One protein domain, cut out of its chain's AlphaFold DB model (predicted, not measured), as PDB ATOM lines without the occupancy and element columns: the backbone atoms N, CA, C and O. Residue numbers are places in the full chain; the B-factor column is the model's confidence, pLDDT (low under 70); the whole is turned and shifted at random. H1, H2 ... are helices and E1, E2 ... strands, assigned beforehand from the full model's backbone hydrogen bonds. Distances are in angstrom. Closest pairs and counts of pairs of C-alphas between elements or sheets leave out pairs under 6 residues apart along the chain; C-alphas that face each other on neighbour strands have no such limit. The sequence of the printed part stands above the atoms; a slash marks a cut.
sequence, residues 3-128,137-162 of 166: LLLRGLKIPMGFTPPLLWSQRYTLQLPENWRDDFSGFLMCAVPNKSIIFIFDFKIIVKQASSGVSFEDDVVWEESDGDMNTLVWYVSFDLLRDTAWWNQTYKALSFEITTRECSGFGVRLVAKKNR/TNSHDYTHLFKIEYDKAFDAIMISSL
ATOM      1  N   LEU A   3      29.131 -37.734 -34.040       72.25
ATOM      2  CA  LEU A   3      28.457 -37.455 -35.305       72.25
ATOM      3  C   LEU A   3      29.138 -38.239 -36.431       72.25
ATOM      4  O   LEU A   3      30.328 -38.051 -36.681       72.25
ATOM      5  N   LEU A   4      28.372 -39.097 -37.110       71.69
ATOM      6  CA  LEU A   4      28.772 -39.745 -38.358       71.69
ATOM      7  C   LEU A   4      28.271 -38.906 -39.531       71.69
ATOM      8  O   LEU A   4      27.077 -38.630 -39.647       71.69
ATOM      9  N   LEU A   5      29.191 -38.506 -40.397       71.56
ATOM     10  CA  LEU A   5      28.938 -37.564 -41.475       71.56
ATOM     11  C   LEU A   5      29.443 -38.175 -42.780       71.56
ATOM     12  O   LEU A   5      30.638 -38.400 -42.951       71.56
ATOM     13  N   ARG A   6      28.520 -38.479 -43.695       69.81
ATOM     14  CA  ARG A   6      28.825 -39.115 -44.982       69.81
ATOM     15  C   ARG A   6      28.968 -38.065 -46.078       69.81
ATOM     16  O   ARG A   6      28.091 -37.216 -46.220       69.81
ATOM     17  N   GLY A   7      30.053 -38.132 -46.849       64.62
ATOM     18  CA  GLY A   7      30.256 -37.281 -48.028       64.62
ATOM     19  C   GLY A   7      30.434 -35.787 -47.722       64.62
ATOM     20  O   GLY A   7      30.337 -34.961 -48.627       64.62
ATOM     21  N   LEU A   8      30.673 -35.415 -46.460       64.25
ATOM     22  CA  LEU A   8      30.965 -34.034 -46.087       64.25
ATOM     23  C   LEU A   8      32.471 -33.780 -46.120       64.25
ATOM     24  O   LEU A   8      33.247 -34.521 -45.525       64.25
ATOM     25  N   LYS A   9      32.867 -32.642 -46.701       67.19
ATOM     26  CA  LYS A   9      34.252 -32.132 -46.735       67.19
ATOM     27  C   LYS A   9      34.757 -31.623 -45.375       67.19
ATOM     28  O   LYS A   9      35.629 -30.762 -45.311       67.19
ATOM     29  N   ILE A  10      34.212 -32.129 -44.271       67.00
ATOM     30  CA  ILE A  10      34.630 -31.766 -42.910       67.00
ATOM     31  C   ILE A  10      36.122 -32.004 -42.679       67.00
ATOM     32  O   ILE A  10      36.735 -31.118 -42.083       67.00
ATOM     33  N   PRO A  11      36.736 -33.089 -43.197       66.12
ATOM     34  CA  PRO A  11      38.184 -33.254 -43.133       66.12
ATOM     35  C   PRO A  11      38.960 -32.061 -43.714       66.12
ATOM     36  O   PRO A  11      39.969 -31.666 -43.146       66.12
ATOM     37  N   MET A  12      38.460 -31.419 -44.781       65.50
ATOM     38  CA  MET A  12      39.124 -30.265 -45.411       65.50
ATOM     39  C   MET A  12      39.034 -28.979 -44.585       65.50
ATOM     40  O   MET A  12      39.898 -28.115 -44.687       65.50
ATOM     41  N   GLY A  13      37.958 -28.818 -43.813       69.75
ATOM     42  CA  GLY A  13      37.740 -27.645 -42.961       69.75
ATOM     43  C   GLY A  13      38.265 -27.822 -41.537       69.75
ATOM     44  O   GLY A  13      38.147 -26.907 -40.721       69.75
ATOM     45  N   PHE A  14      38.794 -29.000 -41.205       79.12
ATOM     46  CA  PHE A  14      39.334 -29.269 -39.885       79.12
ATOM     47  C   PHE A  14      40.690 -28.573 -39.752       79.12
ATOM     48  O   PHE A  14      41.578 -28.727 -40.585       79.12
ATOM     49  N   THR A  15      40.828 -27.732 -38.730       79.00
ATOM     50  CA  THR A  15      42.058 -26.978 -38.473       79.00
ATOM     51  C   THR A  15      42.491 -27.206 -37.031       79.00
ATOM     52  O   THR A  15      41.693 -26.930 -36.126       79.00
ATOM     53  N   PRO A  16      43.732 -27.660 -36.783       80.88
ATOM     54  CA  PRO A  16      44.755 -28.093 -37.757       80.88
ATOM     55  C   PRO A  16      44.293 -29.269 -38.644       80.88
ATOM     56  O   PRO A  16      43.343 -29.944 -38.257       80.88
ATOM     57  N   PRO A  17      44.891 -29.475 -39.834       83.81
ATOM     58  CA  PRO A  17      44.468 -30.523 -40.759       83.81
ATOM     59  C   PRO A  17      44.624 -31.917 -40.145       83.81
ATOM     60  O   PRO A  17      45.361 -32.116 -39.178       83.81
ATOM     61  N   LEU A  18      43.916 -32.889 -40.717       86.56
ATOM     62  CA  LEU A  18      44.069 -34.285 -40.325       86.56
ATOM     63  C   LEU A  18      45.443 -34.790 -40.759       86.56
ATOM     64  O   LEU A  18      45.974 -34.384 -41.792       86.56
ATOM     65  N   LEU A  19      45.975 -35.724 -39.986       87.56
ATOM     66  CA  LEU A  19      47.215 -36.424 -40.285       87.56
ATOM     67  C   LEU A  19      46.884 -37.802 -40.843       87.56
ATOM     68  O   LEU A  19      45.918 -38.429 -40.397       87.56
ATOM     69  N   TRP A  20      47.686 -38.287 -41.791       85.31
ATOM     70  CA  TRP A  20      47.672 -39.681 -42.235       85.31
ATOM     71  C   TRP A  20      48.326 -40.549 -41.156       85.31
ATOM     72  O   TRP A  20      49.422 -41.084 -41.306       85.31
ATOM     73  N   SER A  21      47.678 -40.623 -40.002       84.25
ATOM     74  CA  SER A  21      48.177 -41.328 -38.833       84.25
ATOM     75  C   SER A  21      47.013 -41.729 -37.938       84.25
ATOM     76  O   SER A  21      45.935 -41.137 -37.967       84.25
ATOM     77  N   GLN A  22      47.239 -42.757 -37.125       86.19
ATOM     78  CA  GLN A  22      46.356 -43.122 -36.013       86.19
ATOM     79  C   GLN A  22      46.705 -42.339 -34.744       86.19
ATOM     80  O   GLN A  22      45.970 -42.387 -33.759       86.19
ATOM     81  N   ARG A  23      47.827 -41.618 -34.755       89.06
ATOM     82  CA  ARG A  23      48.292 -40.801 -33.647       89.06
ATOM     83  C   ARG A  23      48.245 -39.330 -34.026       89.06
ATOM     84  O   ARG A  23      48.496 -38.969 -35.170       89.06
ATOM     85  N   TYR A  24      47.899 -38.501 -33.054       89.69
ATOM     86  CA  TYR A  24      47.898 -37.058 -33.186       89.69
ATOM     87  C   TYR A  24      48.443 -36.431 -31.904       89.69
ATOM     88  O   TYR A  24      47.841 -36.572 -30.831       89.69
ATOM     89  N   THR A  25      49.559 -35.713 -32.010       91.38
ATOM     90  CA  THR A  25      50.109 -34.949 -30.883       91.38
ATOM     91  C   THR A  25      49.586 -33.516 -30.883       91.38
ATOM     92  O   THR A  25      49.932 -32.690 -31.724       91.38
ATOM     93  N   LEU A  26      48.773 -33.180 -29.885       90.62
ATOM     94  CA  LEU A  26      48.242 -31.837 -29.683       90.62
ATOM     95  C   LEU A  26      49.117 -31.051 -28.705       90.62
ATOM     96  O   LEU A  26      49.209 -31.393 -27.525       90.62
ATOM     97  N   GLN A  27      49.697 -29.951 -29.179       91.06
ATOM     98  CA  GLN A  27      50.356 -28.970 -28.318       91.06
ATOM     99  C   GLN A  27      49.309 -28.142 -27.566       91.06
ATOM    100  O   GLN A  27      48.336 -27.663 -28.156       91.06
ATOM    101  N   LEU A  28      49.505 -27.977 -26.259       90.19
ATOM    102  CA  LEU A  28      48.585 -27.260 -25.384       90.19
ATOM    103  C   LEU A  28      49.127 -25.858 -25.056       90.19
ATOM    104  O   LEU A  28      50.268 -25.735 -24.601       90.19
ATOM    105  N   PRO A  29      48.325 -24.791 -25.227       90.00
ATOM    106  CA  PRO A  29      48.680 -23.461 -24.738       90.00
ATOM    107  C   PRO A  29      48.678 -23.422 -23.203       90.00
ATOM    108  O   PRO A  29      48.059 -24.255 -22.553       90.00
ATOM    109  N   GLU A  30      49.340 -22.438 -22.595       86.25
ATOM    110  CA  GLU A  30      49.560 -22.394 -21.140       86.25
ATOM    111  C   GLU A  30      48.268 -22.418 -20.295       86.25
ATOM    112  O   GLU A  30      48.198 -23.136 -19.300       86.25
ATOM    113  N   ASN A  31      47.215 -21.729 -20.743       85.50
ATOM    114  CA  ASN A  31      45.933 -21.610 -20.033       85.50
ATOM    115  C   ASN A  31      44.820 -22.462 -20.658       85.50
ATOM    116  O   ASN A  31      43.635 -22.131 -20.591       85.50
ATOM    117  N   TRP A  32      45.189 -23.587 -21.273       87.88
ATOM    118  CA  TRP A  32      44.273 -24.379 -22.091       87.88
ATOM    119  C   TRP A  32      42.983 -24.812 -21.362       87.88
ATOM    120  O   TRP A  32      41.929 -24.910 -21.977       87.88
ATOM    121  N   ARG A  33      43.009 -25.027 -20.044       84.44
ATOM    122  CA  ARG A  33      41.806 -25.389 -19.265       84.44
ATOM    123  C   ARG A  33      40.820 -24.262 -19.072       84.44
ATOM    124  O   ARG A  33      39.612 -24.494 -18.968       84.44
ATOM    125  N   ASP A  34      41.345 -23.057 -18.948       85.88
ATOM    126  CA  ASP A  34      40.558 -21.874 -18.651       85.88
ATOM    127  C   ASP A  34      39.993 -21.288 -19.937       85.88
ATOM    128  O   ASP A  34      38.824 -20.903 -19.949       85.88
ATOM    129  N   ASP A  35      40.745 -21.383 -21.029       89.88
ATOM    130  CA  ASP A  35      40.383 -20.805 -22.320       89.88
ATOM    131  C   ASP A  35      39.549 -21.747 -23.204       89.88
ATOM    132  O   ASP A  35      38.824 -21.283 -24.087       89.88
ATOM    133  N   PHE A  36      39.596 -23.066 -22.976       91.50
ATOM    134  CA  PHE A  36      38.954 -24.065 -23.843       91.50
ATOM    135  C   PHE A  36      37.962 -24.959 -23.087       91.50
ATOM    136  O   PHE A  36      38.096 -25.213 -21.893       91.50
ATOM    137  N   SER A  37      36.903 -25.392 -23.774       91.25
ATOM    138  CA  SER A  37      35.802 -26.178 -23.201       91.25
ATOM    139  C   SER A  37      35.922 -27.677 -23.449       91.25
ATOM    140  O   SER A  37      35.212 -28.457 -22.814       91.25
ATOM    141  N   GLY A  38      36.752 -28.095 -24.401       91.69
ATOM    142  CA  GLY A  38      36.760 -29.474 -24.863       91.69
ATOM    143  C   GLY A  38      37.731 -29.740 -26.000       91.69
ATOM    144  O   GLY A  38      38.314 -28.824 -26.587       91.69
ATOM    145  N   PHE A  39      37.835 -31.021 -26.335       92.19
ATOM    146  CA  PHE A  39      38.489 -31.505 -27.543       92.19
ATOM    147  C   PHE A  39      37.432 -31.805 -28.603       92.19
ATOM    148  O   PHE A  39      36.444 -32.492 -28.327       92.19
ATOM    149  N   LEU A  40      37.659 -31.315 -29.819       91.81
ATOM    150  CA  LEU A  40      36.987 -31.813 -31.010       91.81
ATOM    151  C   LEU A  40      37.965 -32.718 -31.744       91.81
ATOM    152  O   LEU A  40      39.088 -32.320 -32.043       91.81
ATOM    153  N   MET A  41      37.524 -33.927 -32.027       90.00
ATOM    154  CA  MET A  41      38.305 -34.961 -32.676       90.00
ATOM    155  C   MET A  41      37.609 -35.376 -33.967       90.00
ATOM    156  O   MET A  41      36.379 -35.365 -34.040       90.00
ATOM    157  N   CYS A  42      38.397 -35.728 -34.971       88.38
ATOM    158  CA  CYS A  42      37.931 -36.104 -36.294       88.38
ATOM    159  C   CYS A  42      38.707 -37.329 -36.770       88.38
ATOM    160  O   CYS A  42      39.933 -37.335 -36.703       88.38
ATOM    161  N   ALA A  43      38.005 -38.345 -37.259       86.62
ATOM    162  CA  ALA A  43      38.597 -39.545 -37.835       86.62
ATOM    163  C   ALA A  43      37.970 -39.855 -39.198       86.62
ATOM    164  O   ALA A  43      36.759 -39.700 -39.382       86.62
ATOM    165  N   VAL A  44      38.791 -40.323 -40.134       84.31
ATOM    166  CA  VAL A  44      38.354 -40.809 -41.446       84.31
ATOM    167  C   VAL A  44      38.479 -42.332 -41.466       84.31
ATOM    168  O   VAL A  44      39.590 -42.852 -41.613       84.31
ATOM    169  N   PRO A  45      37.374 -43.068 -41.268       78.12
ATOM    170  CA  PRO A  45      37.343 -44.513 -41.448       78.12
ATOM    171  C   PRO A  45      37.658 -44.941 -42.888       78.12
ATOM    172  O   PRO A  45      37.265 -44.293 -43.859       78.12
ATOM    173  N   ASN A  46      38.307 -46.090 -43.033       75.88
ATOM    174  CA  ASN A  46      38.492 -46.776 -44.301       75.88
ATOM    175  C   ASN A  46      37.150 -47.338 -44.789       75.88
ATOM    176  O   ASN A  46      36.306 -47.760 -43.997       75.88
ATOM    177  N   LYS A  47      36.971 -47.363 -46.119       64.19
ATOM    178  CA  LYS A  47      35.707 -47.633 -46.838       64.19
ATOM    179  C   LYS A  47      34.959 -48.921 -46.432       64.19
ATOM    180  O   LYS A  47      33.797 -49.071 -46.796       64.19
ATOM    181  N   SER A  48      35.586 -49.838 -45.697       57.69
ATOM    182  CA  SER A  48      35.042 -51.166 -45.411       57.69
ATOM    183  C   SER A  48      34.063 -51.236 -44.233       57.69
ATOM    184  O   SER A  48      33.264 -52.168 -44.205       57.69
ATOM    185  N   ILE A  49      34.094 -50.321 -43.252       53.16
ATOM    186  CA  ILE A  49      33.363 -50.525 -41.983       53.16
ATOM    187  C   ILE A  49      32.583 -49.267 -41.593       53.16
ATOM    188  O   ILE A  49      33.084 -48.335 -40.980       53.16
ATOM    189  N   ILE A  50      31.314 -49.230 -42.000       52.22
ATOM    190  CA  ILE A  50      30.373 -48.143 -41.671       52.22
ATOM    191  C   ILE A  50      29.510 -48.510 -40.458       52.22
ATOM    192  O   ILE A  50      28.967 -47.631 -39.798       52.22
ATOM    193  N   PHE A  51      29.384 -49.799 -40.132       51.66
ATOM    194  CA  PHE A  51      28.297 -50.253 -39.262       51.66
ATOM    195  C   PHE A  51      28.690 -50.586 -37.824       51.66
ATOM    196  O   PHE A  51      27.803 -50.691 -36.985       51.66
ATOM    197  N   ILE A  52      29.981 -50.717 -37.508       55.88
ATOM    198  CA  ILE A  52      30.434 -51.097 -36.164       55.88
ATOM    199  C   ILE A  52      31.776 -50.419 -35.894       55.88
ATOM    200  O   ILE A  52      32.828 -51.052 -35.917       55.88
ATOM    201  N   PHE A  53      31.765 -49.099 -35.709       62.00
ATOM    202  CA  PHE A  53      32.970 -48.405 -35.261       62.00
ATOM    203  C   PHE A  53      33.120 -48.605 -33.753       62.00
ATOM    204  O   PHE A  53      32.804 -47.715 -32.967       62.00
ATOM    205  N   ASP A  54      33.566 -49.804 -33.365       73.38
ATOM    206  CA  ASP A  54      34.187 -49.982 -32.061       73.38
ATOM    207  C   ASP A  54      35.526 -49.248 -32.101       73.38
ATOM    208  O   ASP A  54      36.441 -49.607 -32.850       73.38
ATOM    209  N   PHE A  55      35.608 -48.146 -31.369       78.44
ATOM    210  CA  PHE A  55      36.833 -47.379 -31.276       78.44
ATOM    211  C   PHE A  55      37.261 -47.259 -29.830       78.44
ATOM    212  O   PHE A  55      36.454 -47.149 -28.907       78.44
ATOM    213  N   LYS A  56      38.576 -47.188 -29.664       87.56
ATOM    214  CA  LYS A  56      39.227 -46.822 -28.422       87.56
ATOM    215  C   LYS A  56      40.299 -45.795 -28.744       87.56
ATOM    216  O   LYS A  56      41.145 -46.014 -29.608       87.56
ATOM    217  N   ILE A  57      40.223 -44.661 -28.065       89.38
ATOM    218  CA  ILE A  57      41.208 -43.590 -28.121       89.38
ATOM    219  C   ILE A  57      41.943 -43.590 -26.792       89.38
ATOM    220  O   ILE A  57      41.325 -43.551 -25.728       89.38
ATOM    221  N   ILE A  58      43.264 -43.645 -26.864       90.94
ATOM    222  CA  ILE A  58      44.152 -43.553 -25.715       90.94
ATOM    223  C   ILE A  58      44.746 -42.150 -25.719       90.94
ATOM    224  O   ILE A  58      45.339 -41.726 -26.708       90.94
ATOM    225  N   VAL A  59      44.580 -41.433 -24.612       91.81
ATOM    226  CA  VAL A  59      45.131 -40.094 -24.413       91.81
ATOM    227  C   VAL A  59      46.209 -40.164 -23.343       91.81
ATOM    228  O   VAL A  59      45.955 -40.615 -22.225       91.81
ATOM    229  N   LYS A  60      47.417 -39.724 -23.695       90.88
ATOM    230  CA  LYS A  60      48.598 -39.722 -22.823       90.88
ATOM    231  C   LYS A  60      49.268 -38.360 -22.823       90.88
ATOM    232  O   LYS A  60      49.143 -37.596 -23.779       90.88
ATOM    233  N   GLN A  61      50.025 -38.071 -21.768       89.31
ATOM    234  CA  GLN A  61      50.937 -36.939 -21.793       89.31
ATOM    235  C   GLN A  61      52.023 -37.226 -22.833       89.31
ATOM    236  O   GLN A  61      52.670 -38.273 -22.791       89.31
ATOM    237  N   ALA A  62      52.229 -36.297 -23.762       86.25
ATOM    238  CA  ALA A  62      53.366 -36.357 -24.666       86.25
ATOM    239  C   ALA A  62      54.565 -35.652 -24.018       86.25
ATOM    240  O   ALA A  62      54.424 -34.587 -23.404       86.25
ATOM    241  N   SER A  63      55.761 -36.227 -24.168       76.75
ATOM    242  CA  SER A  63      56.984 -35.445 -24.000       76.75
ATOM    243  C   SER A  63      57.010 -34.381 -25.101       76.75
ATOM    244  O   SER A  63      56.481 -34.590 -26.188       76.75
ATOM    245  N   SER A  64      57.570 -33.207 -24.825       62.09
ATOM    246  CA  SER A  64      57.501 -32.019 -25.691       62.09
ATOM    247  C   SER A  64      58.240 -32.136 -27.042       62.09
ATOM    248  O   SER A  64      58.578 -31.119 -27.641       62.09
ATOM    249  N   GLY A  65      58.535 -33.350 -27.512       57.03
ATOM    250  CA  GLY A  65      59.066 -33.616 -28.843       57.03
ATOM    251  C   GLY A  65      57.926 -33.923 -29.808       57.03
ATOM    252  O   GLY A  65      57.134 -34.828 -29.559       57.03
ATOM    253  N   VAL A  66      57.845 -33.170 -30.903       55.28
ATOM    254  CA  VAL A  66      56.982 -33.505 -32.043       55.28
ATOM    255  C   VAL A  66      57.409 -34.881 -32.556       55.28
ATOM    256  O   VAL A  66      58.601 -35.116 -32.766       55.28
ATOM    257  N   SER A  67      56.467 -35.814 -32.682       56.78
ATOM    258  CA  SER A  67      56.773 -37.136 -33.221       56.78
ATOM    259  C   SER A  67      56.831 -37.048 -34.746       56.78
ATOM    260  O   SER A  67      55.976 -36.415 -35.350       56.78
ATOM    261  N   PHE A  68      57.822 -37.675 -35.386       52.41
ATOM    262  CA  PHE A  68      57.970 -37.673 -36.856       52.41
ATOM    263  C   PHE A  68      56.766 -38.292 -37.601       52.41
ATOM    264  O   PHE A  68      56.644 -38.145 -38.813       52.41
ATOM    265  N   GLU A  69      55.874 -38.995 -36.894       57.19
ATOM    266  CA  GLU A  69      54.619 -39.530 -37.442       57.19
ATOM    267  C   GLU A  69      53.539 -38.449 -37.629       57.19
ATOM    268  O   GLU A  69      52.542 -38.708 -38.300       57.19
ATOM    269  N   ASP A  70      53.733 -37.245 -37.074       61.16
ATOM    270  CA  ASP A  70      52.774 -36.143 -37.169       61.16
ATOM    271  C   ASP A  70      52.945 -35.279 -38.449       61.16
ATOM    272  O   ASP A  70      52.250 -34.277 -38.614       61.16
ATOM    273  N   ASP A  71      53.854 -35.641 -39.365       67.75
ATOM    274  CA  ASP A  71      54.244 -34.770 -40.492       67.75
ATOM    275  C   ASP A  71      53.438 -34.993 -41.787       67.75
ATOM    276  O   ASP A  71      53.394 -34.115 -42.653       67.75
ATOM    277  N   VAL A  72      52.794 -36.154 -41.957       80.12
ATOM    278  CA  VAL A  72      52.063 -36.460 -43.198       80.12
ATOM    279  C   VAL A  72      50.624 -35.977 -43.078       80.12
ATOM    280  O   VAL A  72      49.812 -36.575 -42.375       80.12
ATOM    281  N   VAL A  73      50.296 -34.904 -43.794       83.88
ATOM    282  CA  VAL A  73      48.922 -34.401 -43.897       83.88
ATOM    283  C   VAL A  73      48.072 -35.399 -44.680       83.88
ATOM    284  O   VAL A  73      48.480 -35.905 -45.723       83.88
ATOM    285  N   TRP A  74      46.884 -35.698 -44.163       83.25
ATOM    286  CA  TRP A  74      45.923 -36.544 -44.854       83.25
ATOM    287  C   TRP A  74      45.329 -35.805 -46.057       83.25
ATOM    288  O   TRP A  74      44.797 -34.701 -45.915       83.25
ATOM    289  N   GLU A  75      45.385 -36.432 -47.230       77.25
ATOM    290  CA  GLU A  75      44.800 -35.919 -48.468       77.25
ATOM    291  C   GLU A  75      43.543 -36.713 -48.849       77.25
ATOM    292  O   GLU A  75      43.442 -37.920 -48.614       77.25
ATOM    293  N   GLU A  76      42.570 -36.026 -49.452       70.31
ATOM    294  CA  GLU A  76      41.351 -36.665 -49.944       70.31
ATOM    295  C   GLU A  76      41.679 -37.622 -51.101       70.31
ATOM    296  O   GLU A  76      42.452 -37.295 -51.999       70.31
ATOM    297  N   SER A  77      41.050 -38.797 -51.106       67.94
ATOM    298  CA  SER A  77      41.044 -39.688 -52.269       67.94
ATOM    299  C   SER A  77      39.624 -39.859 -52.794       67.94
ATOM    300  O   SER A  77      38.666 -39.825 -52.021       67.94
ATOM    301  N   ASP A  78      39.491 -40.067 -54.105       55.81
ATOM    302  CA  ASP A  78      38.194 -40.199 -54.767       55.81
ATOM    303  C   ASP A  78      37.343 -41.315 -54.117       55.81
ATOM    304  O   ASP A  78      37.655 -42.517 -54.147       55.81
ATOM    305  N   GLY A  79      36.244 -40.917 -53.472       61.44
ATOM    306  CA  GLY A  79      35.222 -41.822 -52.951       61.44
ATOM    307  C   GLY A  79      34.336 -41.230 -51.859       61.44
ATOM    308  O   GLY A  79      34.654 -40.212 -51.256       61.44
ATOM    309  N   ASP A  80      33.229 -41.925 -51.580       58.97
ATOM    310  CA  ASP A  80      32.356 -41.667 -50.430       58.97
ATOM    311  C   ASP A  80      33.135 -41.892 -49.125       58.97
ATOM    312  O   ASP A  80      33.176 -43.002 -48.587       58.97
ATOM    313  N   MET A  81      33.779 -40.841 -48.622       69.69
ATOM    314  CA  MET A  81      34.437 -40.876 -47.323       69.69
ATOM    315  C   MET A  81      33.413 -40.583 -46.234       69.69
ATOM    316  O   MET A  81      32.680 -39.589 -46.268       69.69
ATOM    317  N   ASN A  82      33.360 -41.469 -45.245       75.75
ATOM    318  CA  ASN A  82      32.697 -41.159 -43.993       75.75
ATOM    319  C   ASN A  82      33.679 -40.409 -43.108       75.75
ATOM    320  O   ASN A  82      34.874 -40.682 -43.119       75.75
ATOM    321  N   THR A  83      33.163 -39.466 -42.340       79.44
ATOM    322  CA  THR A  83      33.910 -38.750 -41.319       79.44
ATOM    323  C   THR A  83      33.197 -38.937 -39.999       79.44
ATOM    324  O   THR A  83      31.976 -38.789 -39.905       79.44
ATOM    325  N   LEU A  84      33.967 -39.263 -38.977       81.06
ATOM    326  CA  LEU A  84      33.489 -39.387 -37.618       81.06
ATOM    327  C   LEU A  84      34.023 -38.221 -36.802       81.06
ATOM    328  O   LEU A  84      35.224 -37.954 -36.799       81.06
ATOM    329  N   VAL A  85      33.122 -37.520 -36.121       83.31
ATOM    330  CA  VAL A  85      33.461 -36.363 -35.297       83.31
ATOM    331  C   VAL A  85      33.003 -36.604 -33.868       83.31
ATOM    332  O   VAL A  85      31.842 -36.935 -33.617       83.31
ATOM    333  N   TRP A  86      33.910 -36.389 -32.920       84.69
ATOM    334  CA  TRP A  86      33.664 -36.561 -31.491       84.69
ATOM    335  C   TRP A  86      33.955 -35.262 -30.756       84.69
ATOM    336  O   TRP A  86      35.016 -34.663 -30.928       84.69
ATOM    337  N   TYR A  87      33.032 -34.850 -29.890       88.19
ATOM    338  CA  TYR A  87      33.287 -33.792 -28.918       88.19
ATOM    339  C   TYR A  87      33.354 -34.373 -27.509       88.19
ATOM    340  O   TYR A  87      32.392 -35.007 -27.048       88.19
ATOM    341  N   VAL A  88      34.470 -34.097 -26.834       88.00
ATOM    342  CA  VAL A  88      34.725 -34.457 -25.438       88.00
ATOM    343  C   VAL A  88      34.869 -33.178 -24.629       88.00
ATOM    344  O   VAL A  88      35.830 -32.427 -24.795       88.00
ATOM    345  N   SER A  89      33.887 -32.928 -23.762       88.81
ATOM    346  CA  SER A  89      33.916 -31.789 -22.844       88.81
ATOM    347  C   SER A  89      34.994 -31.992 -21.786       88.81
ATOM    348  O   SER A  89      35.123 -33.087 -21.240       88.81
ATOM    349  N   PHE A  90      35.706 -30.925 -21.433       88.88
ATOM    350  CA  PHE A  90      36.623 -30.937 -20.293       88.88
ATOM    351  C   PHE A  90      35.908 -31.233 -18.985       88.88
ATOM    352  O   PHE A  90      36.508 -31.830 -18.101       88.88
ATOM    353  N   ASP A  91      34.626 -30.888 -18.870       85.69
ATOM    354  CA  ASP A  91      33.843 -31.180 -17.671       85.69
ATOM    355  C   ASP A  91      33.721 -32.690 -17.413       85.69
ATOM    356  O   ASP A  91      33.685 -33.091 -16.259       85.69
ATOM    357  N   LEU A  92      33.774 -33.530 -18.457       83.94
ATOM    358  CA  LEU A  92      33.807 -34.994 -18.314       83.94
ATOM    359  C   LEU A  92      35.175 -35.524 -17.858       83.94
ATOM    360  O   LEU A  92      35.287 -36.673 -17.446       83.94
ATOM    361  N   LEU A  93      36.225 -34.712 -17.984       82.75
ATOM    362  CA  LEU A  93      37.605 -35.083 -17.669       82.75
ATOM    363  C   LEU A  93      38.040 -34.552 -16.297       82.75
ATOM    364  O   LEU A  93      38.976 -35.093 -15.711       82.75
ATOM    365  N   ARG A  94      37.357 -33.525 -15.769       75.19
ATOM    366  CA  ARG A  94      37.680 -32.860 -14.492       75.19
ATOM    367  C   ARG A  94      37.732 -33.807 -13.300       75.19
ATOM    368  O   ARG A  94      38.561 -33.597 -12.422       75.19
ATOM    369  N   ASP A  95      36.887 -34.831 -13.289       71.81
ATOM    370  CA  ASP A  95      36.799 -35.773 -12.170       71.81
ATOM    371  C   ASP A  95      37.893 -36.856 -12.217       71.81
ATOM    372  O   ASP A  95      37.990 -37.698 -11.324       71.81
ATOM    373  N   THR A  96      38.753 -36.839 -13.241       73.38
ATOM    374  CA  THR A  96      39.880 -37.770 -13.354       73.38
ATOM    375  C   THR A  96      41.127 -37.196 -12.680       73.38
ATOM    376  O   THR A  96      41.522 -36.057 -12.927       73.38
ATOM    377  N   ALA A  97      41.812 -38.009 -11.868       70.25
ATOM    378  CA  ALA A  97      43.080 -37.620 -11.234       70.25
ATOM    379  C   ALA A  97      44.183 -37.260 -12.251       70.25
ATOM    380  O   ALA A  97      45.139 -36.564 -11.919       70.25
ATOM    381  N   TRP A  98      44.029 -37.720 -13.495       76.94
ATOM    382  CA  TRP A  98      44.918 -37.456 -14.621       76.94
ATOM    383  C   TRP A  98      44.808 -36.033 -15.169       76.94
ATOM    384  O   TRP A  98      45.697 -35.545 -15.864       76.94
ATOM    385  N   TRP A  99      43.723 -35.325 -14.865       73.25
ATOM    386  CA  TRP A  99      43.539 -33.964 -15.323       73.25
ATOM    387  C   TRP A  99      44.477 -33.022 -14.543       73.25
ATOM    388  O   TRP A  99      44.038 -32.234 -13.709       73.25
ATOM    389  N   ASN A 100      45.756 -32.935 -14.957       72.31
ATOM    390  CA  ASN A 100      46.755 -31.940 -14.514       72.31
ATOM    391  C   ASN A 100      47.032 -30.792 -15.530       72.31
ATOM    392  O   ASN A 100      47.194 -31.027 -16.726       72.31
ATOM    393  N   GLN A 101      47.053 -29.533 -15.069       67.75
ATOM    394  CA  GLN A 101      47.251 -28.333 -15.905       67.75
ATOM    395  C   GLN A 101      48.702 -28.179 -16.392       67.75
ATOM    396  O   GLN A 101      48.962 -27.415 -17.316       67.75
ATOM    397  N   THR A 102      49.645 -28.925 -15.813       80.25
ATOM    398  CA  THR A 102      51.072 -28.858 -16.168       80.25
ATOM    399  C   THR A 102      51.405 -29.469 -17.529       80.25
ATOM    400  O   THR A 102      52.505 -29.247 -18.039       80.25
ATOM    401  N   TYR A 103      50.483 -30.221 -18.135       85.31
ATOM    402  CA  TYR A 103      50.709 -30.849 -19.433       85.31
ATOM    403  C   TYR A 103      50.865 -29.807 -20.542       85.31
ATOM    404  O   TYR A 103      50.012 -28.946 -20.739       85.31
ATOM    405  N   LYS A 104      51.979 -29.916 -21.274       89.12
ATOM    406  CA  LYS A 104      52.309 -29.060 -22.425       89.12
ATOM    407  C   LYS A 104      51.889 -29.672 -23.758       89.12
ATOM    408  O   LYS A 104      51.689 -28.942 -24.720       89.12
ATOM    409  N   ALA A 105      51.727 -30.989 -23.811       90.69
ATOM    410  CA  ALA A 105      51.283 -31.700 -24.997       90.69
ATOM    411  C   ALA A 105      50.553 -32.988 -24.610       90.69
ATOM    412  O   ALA A 105      50.879 -33.621 -23.599       90.69
ATOM    413  N   LEU A 106      49.584 -33.377 -25.433       91.12
ATOM    414  CA  LEU A 106      48.840 -34.626 -25.306       91.12
ATOM    415  C   LEU A 106      48.960 -35.431 -26.593       91.12
ATOM    416  O   LEU A 106      48.780 -34.891 -27.680       91.12
ATOM    417  N   SER A 107      49.229 -36.723 -26.458       91.31
ATOM    418  CA  SER A 107      49.193 -37.681 -27.557       91.31
ATOM    419  C   SER A 107      47.858 -38.411 -27.535       91.31
ATOM    420  O   SER A 107      47.475 -38.974 -26.507       91.31
ATOM    421  N   PHE A 108      47.156 -38.368 -28.661       92.19
ATOM    422  CA  PHE A 108      45.914 -39.087 -28.895       92.19
ATOM    423  C   PHE A 108      46.194 -40.208 -29.884       92.19
ATOM    424  O   PHE A 108      46.709 -39.944 -30.964       92.19
ATOM    425  N   GLU A 109      45.835 -41.438 -29.544       90.75
ATOM    426  CA  GLU A 109      46.021 -42.603 -30.406       90.75
ATOM    427  C   GLU A 109      44.702 -43.355 -30.549       90.75
ATOM    428  O   GLU A 109      44.146 -43.824 -29.555       90.75
ATOM    429  N   ILE A 110      44.194 -43.466 -31.776       87.81
ATOM    430  CA  ILE A 110      43.049 -44.316 -32.089       87.81
ATOM    431  C   ILE A 110      43.545 -45.735 -32.389       87.81
ATOM    432  O   ILE A 110      44.361 -45.945 -33.277       87.81
ATOM    433  N   THR A 111      43.074 -46.734 -31.643       83.00
ATOM    434  CA  THR A 111      43.631 -48.098 -31.737       83.00
ATOM    435  C   THR A 111      43.060 -48.924 -32.887       83.00
ATOM    436  O   THR A 111      43.518 -50.044 -33.118       83.00
ATOM    437  N   THR A 112      42.035 -48.431 -33.587       74.56
ATOM    438  CA  THR A 112      41.508 -49.131 -34.761       74.56
ATOM    439  C   THR A 112      42.424 -48.908 -35.962       74.56
ATOM    440  O   THR A 112      42.773 -47.781 -36.314       74.56
ATOM    441  N   ARG A 113      42.791 -50.011 -36.625       68.38
ATOM    442  CA  ARG A 113      43.647 -50.003 -37.825       68.38
ATOM    443  C   ARG A 113      42.934 -49.481 -39.071       68.38
ATOM    444  O   ARG A 113      43.521 -49.420 -40.146       68.38
ATOM    445  N   GLU A 114      41.666 -49.127 -38.932       75.38
ATOM    446  CA  GLU A 114      40.783 -48.784 -40.034       75.38
ATOM    447  C   GLU A 114      40.580 -47.279 -40.164       75.38
ATOM    448  O   GLU A 114      39.632 -46.853 -40.807       75.38
ATOM    449  N   CYS A 115      41.456 -46.463 -39.583       78.94
ATOM    450  CA  CYS A 115      41.466 -45.021 -39.798       78.94
ATOM    451  C   CYS A 115      42.593 -44.637 -40.758       78.94
ATOM    452  O   CYS A 115      43.752 -44.978 -40.524       78.94
ATOM    453  N   SER A 116      42.244 -43.926 -41.832       82.50
ATOM    454  CA  SER A 116      43.219 -43.334 -42.758       82.50
ATOM    455  C   SER A 116      43.643 -41.936 -42.334       82.50
ATOM    456  O   SER A 116      44.765 -41.549 -42.632       82.50
ATOM    457  N   GLY A 117      42.781 -41.199 -41.630       86.38
ATOM    458  CA  GLY A 117      43.076 -39.850 -41.157       86.38
ATOM    459  C   GLY A 117      42.589 -39.615 -39.733       86.38
ATOM    460  O   GLY A 117      41.498 -40.067 -39.375       86.38
ATOM    461  N   PHE A 118      43.365 -38.884 -38.935       88.56
ATOM    462  CA  PHE A 118      42.988 -38.496 -37.576       88.56
ATOM    463  C   PHE A 118      43.441 -37.069 -37.254       88.56
ATOM    464  O   PHE A 118      44.507 -36.624 -37.673       88.56
ATOM    465  N   GLY A 119      42.611 -36.334 -36.520       90.19
ATOM    466  CA  GLY A 119      42.875 -34.950 -36.153       90.19
ATOM    467  C   GLY A 119      42.222 -34.581 -34.832       90.19
ATOM    468  O   GLY A 119      41.100 -35.002 -34.536       90.19
ATOM    469  N   VAL A 120      42.909 -33.752 -34.048       91.81
ATOM    470  CA  VAL A 120      42.395 -33.233 -32.777       91.81
ATOM    471  C   VAL A 120      42.621 -31.732 -32.699       91.81
ATOM    472  O   VAL A 120      43.688 -31.227 -33.040       91.81
ATOM    473  N   ARG A 121      41.621 -31.005 -32.202       92.06
ATOM    474  CA  ARG A 121      41.737 -29.575 -31.915       92.06
ATOM    475  C   ARG A 121      41.059 -29.195 -30.612       92.06
ATOM    476  O   ARG A 121      40.094 -29.826 -30.178       92.06
ATOM    477  N   LEU A 122      41.529 -28.102 -30.023       92.56
ATOM    478  CA  LEU A 122      40.867 -27.474 -28.889       92.56
ATOM    479  C   LEU A 122      39.648 -26.663 -29.347       92.56
ATOM    480  O   LEU A 122      39.650 -26.038 -30.413       92.56
ATOM    481  N   VAL A 123      38.608 -26.648 -28.516       91.75
ATOM    482  CA  VAL A 123      37.406 -25.828 -28.714       91.75
ATOM    483  C   VAL A 123      37.410 -24.702 -27.695       91.75
ATOM    484  O   VAL A 123      37.344 -24.960 -26.498       91.75
ATOM    485  N   ALA A 124      37.531 -23.454 -28.152       90.38
ATOM    486  CA  ALA A 124      37.560 -22.296 -27.263       90.38
ATOM    487  C   ALA A 124      36.237 -22.166 -26.495       90.38
ATOM    488  O   ALA A 124      35.158 -22.395 -27.054       90.38
ATOM    489  N   LYS A 125      36.300 -21.758 -25.225       88.94
ATOM    490  CA  LYS A 125      35.098 -21.362 -24.489       88.94
ATOM    491  C   LYS A 125      34.503 -20.140 -25.180       88.94
ATOM    492  O   LYS A 125      35.201 -19.178 -25.490       88.94
ATOM    493  N   LYS A 126      33.186 -20.144 -25.392       81.56
ATOM    494  CA  LYS A 126      32.471 -18.927 -25.792       81.56
ATOM    495  C   LYS A 126      32.617 -17.928 -24.638       81.56
ATOM    496  O   LYS A 126      32.062 -18.154 -23.561       81.56
ATOM    497  N   ASN A 127      33.390 -16.858 -24.833       61.59
ATOM    498  CA  ASN A 127      33.502 -15.791 -23.841       61.59
ATOM    499  C   ASN A 127      32.097 -15.273 -23.510       61.59
ATOM    500  O   ASN A 127      31.323 -14.935 -24.406       61.59
ATOM    501  N   ARG A 128      31.765 -15.182 -22.216       51.56
ATOM    502  CA  ARG A 128      30.509 -14.587 -21.712       51.56
ATOM    503  C   ARG A 128      30.467 -13.060 -21.905       51.56
ATOM    504  O   ARG A 128      29.938 -12.336 -21.068       51.56
ATOM    505  N   THR A 137      16.591 -23.905 -21.634       44.59
ATOM    506  CA  THR A 137      16.921 -25.176 -21.013       44.59
ATOM    507  C   THR A 137      16.352 -26.314 -21.846       44.59
ATOM    508  O   THR A 137      15.143 -26.378 -22.007       44.59
ATOM    509  N   ASN A 138      17.216 -27.209 -22.316       33.81
ATOM    510  CA  ASN A 138      16.915 -28.629 -22.455       33.81
ATOM    511  C   ASN A 138      18.149 -29.390 -21.961       33.81
ATOM    512  O   ASN A 138      19.005 -29.849 -22.710       33.81
ATOM    513  N   SER A 139      18.250 -29.443 -20.635       58.66
ATOM    514  CA  SER A 139      18.673 -30.666 -19.969       58.66
ATOM    515  C   SER A 139      17.751 -31.782 -20.473       58.66
ATOM    516  O   SER A 139      16.541 -31.607 -20.363       58.66
ATOM    517  N   HIS A 140      18.322 -32.834 -21.072       37.06
ATOM    518  CA  HIS A 140      17.944 -34.261 -21.004       37.06
ATOM    519  C   HIS A 140      18.465 -35.031 -22.239       37.06
ATOM    520  O   HIS A 140      18.256 -34.634 -23.383       37.06
ATOM    521  N   ASP A 141      19.159 -36.135 -21.947       35.44
ATOM    522  CA  ASP A 141      19.335 -37.337 -22.776       35.44
ATOM    523  C   ASP A 141      20.182 -37.284 -24.054       35.44
ATOM    524  O   ASP A 141      19.803 -37.811 -25.097       35.44
ATOM    525  N   TYR A 142      21.422 -36.799 -23.957       43.69
ATOM    526  CA  TYR A 142      22.461 -37.365 -24.823       43.69
ATOM    527  C   TYR A 142      23.045 -38.590 -24.125       43.69
ATOM    528  O   TYR A 142      23.919 -38.454 -23.269       43.69
ATOM    529  N   THR A 143      22.583 -39.791 -24.485       47.81
ATOM    530  CA  THR A 143      23.296 -41.024 -24.132       47.81
ATOM    531  C   THR A 143      24.724 -40.864 -24.634       47.81
ATOM    532  O   THR A 143      24.962 -40.700 -25.834       47.81
ATOM    533  N   HIS A 144      25.686 -40.816 -23.715       57.16
ATOM    534  CA  HIS A 144      27.086 -40.767 -24.092       57.16
ATOM    535  C   HIS A 144      27.377 -42.048 -24.861       57.16
ATOM    536  O   HIS A 144      27.492 -43.101 -24.264       57.16
ATOM    537  N   LEU A 145      27.495 -41.977 -26.187       74.19
ATOM    538  CA  LEU A 145      27.830 -43.131 -27.032       74.19
ATOM    539  C   LEU A 145      29.268 -43.641 -26.803       74.19
ATOM    540  O   LEU A 145      29.761 -44.479 -27.551       74.19
ATOM    541  N   PHE A 146      29.955 -43.107 -25.792       77.56
ATOM    542  CA  PHE A 146      31.296 -43.477 -25.401       77.56
ATOM    543  C   PHE A 146      31.479 -43.388 -23.885       77.56
ATOM    544  O   PHE A 146      30.884 -42.546 -23.210       77.56
ATOM    545  N   LYS A 147      32.349 -44.247 -23.372       85.75
ATOM    546  CA  LYS A 147      32.848 -44.280 -22.006       85.75
ATOM    547  C   LYS A 147      34.158 -43.509 -21.929       85.75
ATOM    548  O   LYS A 147      34.947 -43.543 -22.871       85.75
ATOM    549  N   ILE A 148      34.390 -42.844 -20.802       86.00
ATOM    550  CA  ILE A 148      35.696 -42.289 -20.451       86.00
ATOM    551  C   ILE A 148      36.162 -42.994 -19.185       86.00
ATOM    552  O   ILE A 148      35.439 -43.022 -18.191       86.00
ATOM    553  N   GLU A 149      37.365 -43.547 -19.222       89.06
ATOM    554  CA  GLU A 149      37.983 -44.216 -18.083       89.06
ATOM    555  C   GLU A 149      39.406 -43.722 -17.889       89.06
ATOM    556  O   GLU A 149      40.118 -43.431 -18.850       89.06
ATOM    557  N   TYR A 150      39.832 -43.647 -16.634       88.38
ATOM    558  CA  TYR A 150      41.230 -43.427 -16.305       88.38
ATOM    559  C   TYR A 150      41.893 -44.767 -15.995       88.38
ATOM    560  O   TYR A 150      41.516 -45.445 -15.037       88.38
ATOM    561  N   ASP A 151      42.894 -45.131 -16.790       86.81
ATOM    562  CA  ASP A 151      43.720 -46.306 -16.553       86.81
ATOM    563  C   ASP A 151      45.003 -45.900 -15.823       86.81
ATOM    564  O   ASP A 151      45.942 -45.342 -16.399       86.81
ATOM    565  N   LYS A 152      45.042 -46.217 -14.528       85.06
ATOM    566  CA  LYS A 152      46.171 -45.919 -13.646       85.06
ATOM    567  C   LYS A 152      47.441 -46.698 -14.010       85.06
ATOM    568  O   LYS A 152      48.529 -46.228 -13.692       85.06
ATOM    569  N   ALA A 153      47.332 -47.875 -14.629       86.06
ATOM    570  CA  ALA A 153      48.501 -48.686 -14.975       86.06
ATOM    571  C   ALA A 153      49.289 -48.075 -16.140       86.06
ATOM    572  O   ALA A 153      50.514 -48.171 -16.173       86.06
ATOM    573  N   PHE A 154      48.587 -47.424 -17.069       81.69
ATOM    574  CA  PHE A 154      49.180 -46.780 -18.243       81.69
ATOM    575  C   PHE A 154      49.269 -45.255 -18.141       81.69
ATOM    576  O   PHE A 154      49.732 -44.634 -19.100       81.69
ATOM    577  N   ASP A 155      48.818 -44.679 -17.021       86.75
ATOM    578  CA  ASP A 155      48.686 -43.234 -16.802       86.75
ATOM    579  C   ASP A 155      48.014 -42.542 -18.001       86.75
ATOM    580  O   ASP A 155      48.558 -41.630 -18.631       86.75
ATOM    581  N   ALA A 156      46.847 -43.067 -18.388       88.69
ATOM    582  CA  ALA A 156      46.176 -42.700 -19.630       88.69
ATOM    583  C   ALA A 156      44.663 -42.571 -19.458       88.69
ATOM    584  O   ALA A 156      44.037 -43.316 -18.700       88.69
ATOM    585  N   ILE A 157      44.060 -41.667 -20.232       90.44
ATOM    586  CA  ILE A 157      42.607 -41.621 -20.405       90.44
ATOM    587  C   ILE A 157      42.225 -42.491 -21.597       90.44
ATOM    588  O   ILE A 157      42.789 -42.366 -22.682       90.44
ATOM    589  N   MET A 158      41.243 -43.358 -21.398       90.12
ATOM    590  CA  MET A 158      40.637 -44.176 -22.438       90.12
ATOM    591  C   MET A 158      39.263 -43.622 -22.776       90.12
ATOM    592  O   MET A 158      38.442 -43.404 -21.888       90.12
ATOM    593  N   ILE A 159      39.017 -43.400 -24.062       88.19
ATOM    594  CA  ILE A 159      37.728 -42.964 -24.594       88.19
ATOM    595  C   ILE A 159      37.277 -44.037 -25.575       88.19
ATOM    596  O   ILE A 159      37.901 -44.197 -26.622       88.19
ATOM    597  N   SER A 160      36.239 -44.795 -25.241       85.69
ATOM    598  CA  SER A 160      35.802 -45.940 -26.048       85.69
ATOM    599  C   SER A 160      34.317 -45.892 -26.349       85.69
ATOM    600  O   SER A 160      33.551 -45.431 -25.512       85.69
ATOM    601  N   SER A 161      33.878 -46.383 -27.501       80.00
ATOM    602  CA  SER A 161      32.446 -46.506 -27.801       80.00
ATOM    603  C   SER A 161      31.712 -47.450 -26.833       80.00
ATOM    604  O   SER A 161      32.290 -48.420 -26.354       80.00
ATOM    605  N   LEU A 162      30.431 -47.178 -26.556       72.50
ATOM    606  CA  LEU A 162      29.540 -48.019 -25.731       72.50
ATOM    607  C   LEU A 162      28.707 -49.005 -26.575       72.50
ATOM    608  O   LEU A 162      27.515 -49.176 -26.327       72.50
TER     609      LEU A 162
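Overview. This is residues 3 to 128 and 137 to 162 of the 166 residues of an uncharacterized protein of Mikania micrantha (UniProt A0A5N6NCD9). Two twisted antiparallel sheets lie face to face as a sandwich, their strands crossed at 46 degrees. The edge strands E2 and E7 come near each other along one side, while the edges E1 and E8 are apart; two short helices, H1 and H2, only graze the sheet of E1, E5, E3 and E7, and residues 137 to 142 stick out. The printed part has 152 residues, with two named helices and nine named strands in the order E1 H1 E2 H2 E3 E4 E5 E6 E7 E8 E9; the sheets run E1 E5 E3 E7 and E2 E6 E4 E9 E8. The class is mostly strand, with under half of the residues in named elements. The whole is compact, with a radius of gyration of the C-alphas of 15.5 A, and spans 43 by 42 by 36 A.

Arrangement. E1, residues 3 to 6, is an edge strand beside E5, residues 82 to 89, with N 5 and O 83 2.8 A apart. E5 neighbours E3, residues 36 to 45, with N 41 and O 86 at 2.8 A. E3 neighbours the edge strand E7, residues 115 to 124, with N 42 and O 119 at 2.8 A. H1, residues 10 to 13, only grazes this sheet with its residues 10 to 11, and H2, residues 32 to 35, with its residues 32 to 35. Both helices are too short for an O i to N i+4 pair; the single O i to N i+3 pair is within hydrogen-bond range in H1 but not in H2. In the other sheet, the edge strand E2, residues 23 to 27, neighbours E6, residues 105 to 110, with N 24 and O 108 at 2.8 A. E6 neighbours E4, residues 56 to 61, with N 58 and O 109 at 2.8 A. E4 neighbours E9, residues 156 to 161, with N 57 and O 159 at 2.8 A. E9 forms a hairpin with the edge strand E8, residues 146 to 151, with N 149 and O 158 at 2.9 A. Between the sheets, the closest C-alphas of E2 and E7 are those of Tyr 24 and Gly 119, 6.2 A apart.

Along the chain. E1 begins at C-alpha 3, (28.457, -37.455, -35.305). The longest strands by residues are E3, 27.0 A, and E7, 26.2 A; E5 measures 23.2 A. E9 ends at C-alpha 161, (32.446, -46.506, -27.801).

Size, cuts and confidence. The C-alphas of Phe 68 and Thr 137, the two farthest apart, are 45.7 A apart. Residues 129 to 136 are not printed, and C-alphas 128 and 137 are 17.2 A apart across the cut. The links E4 to E5 and E5 to E6 are long. The mean pLDDT of the printed part is 77.5; 40 residues are under 70, among them 47 to 53 and 137 to 144.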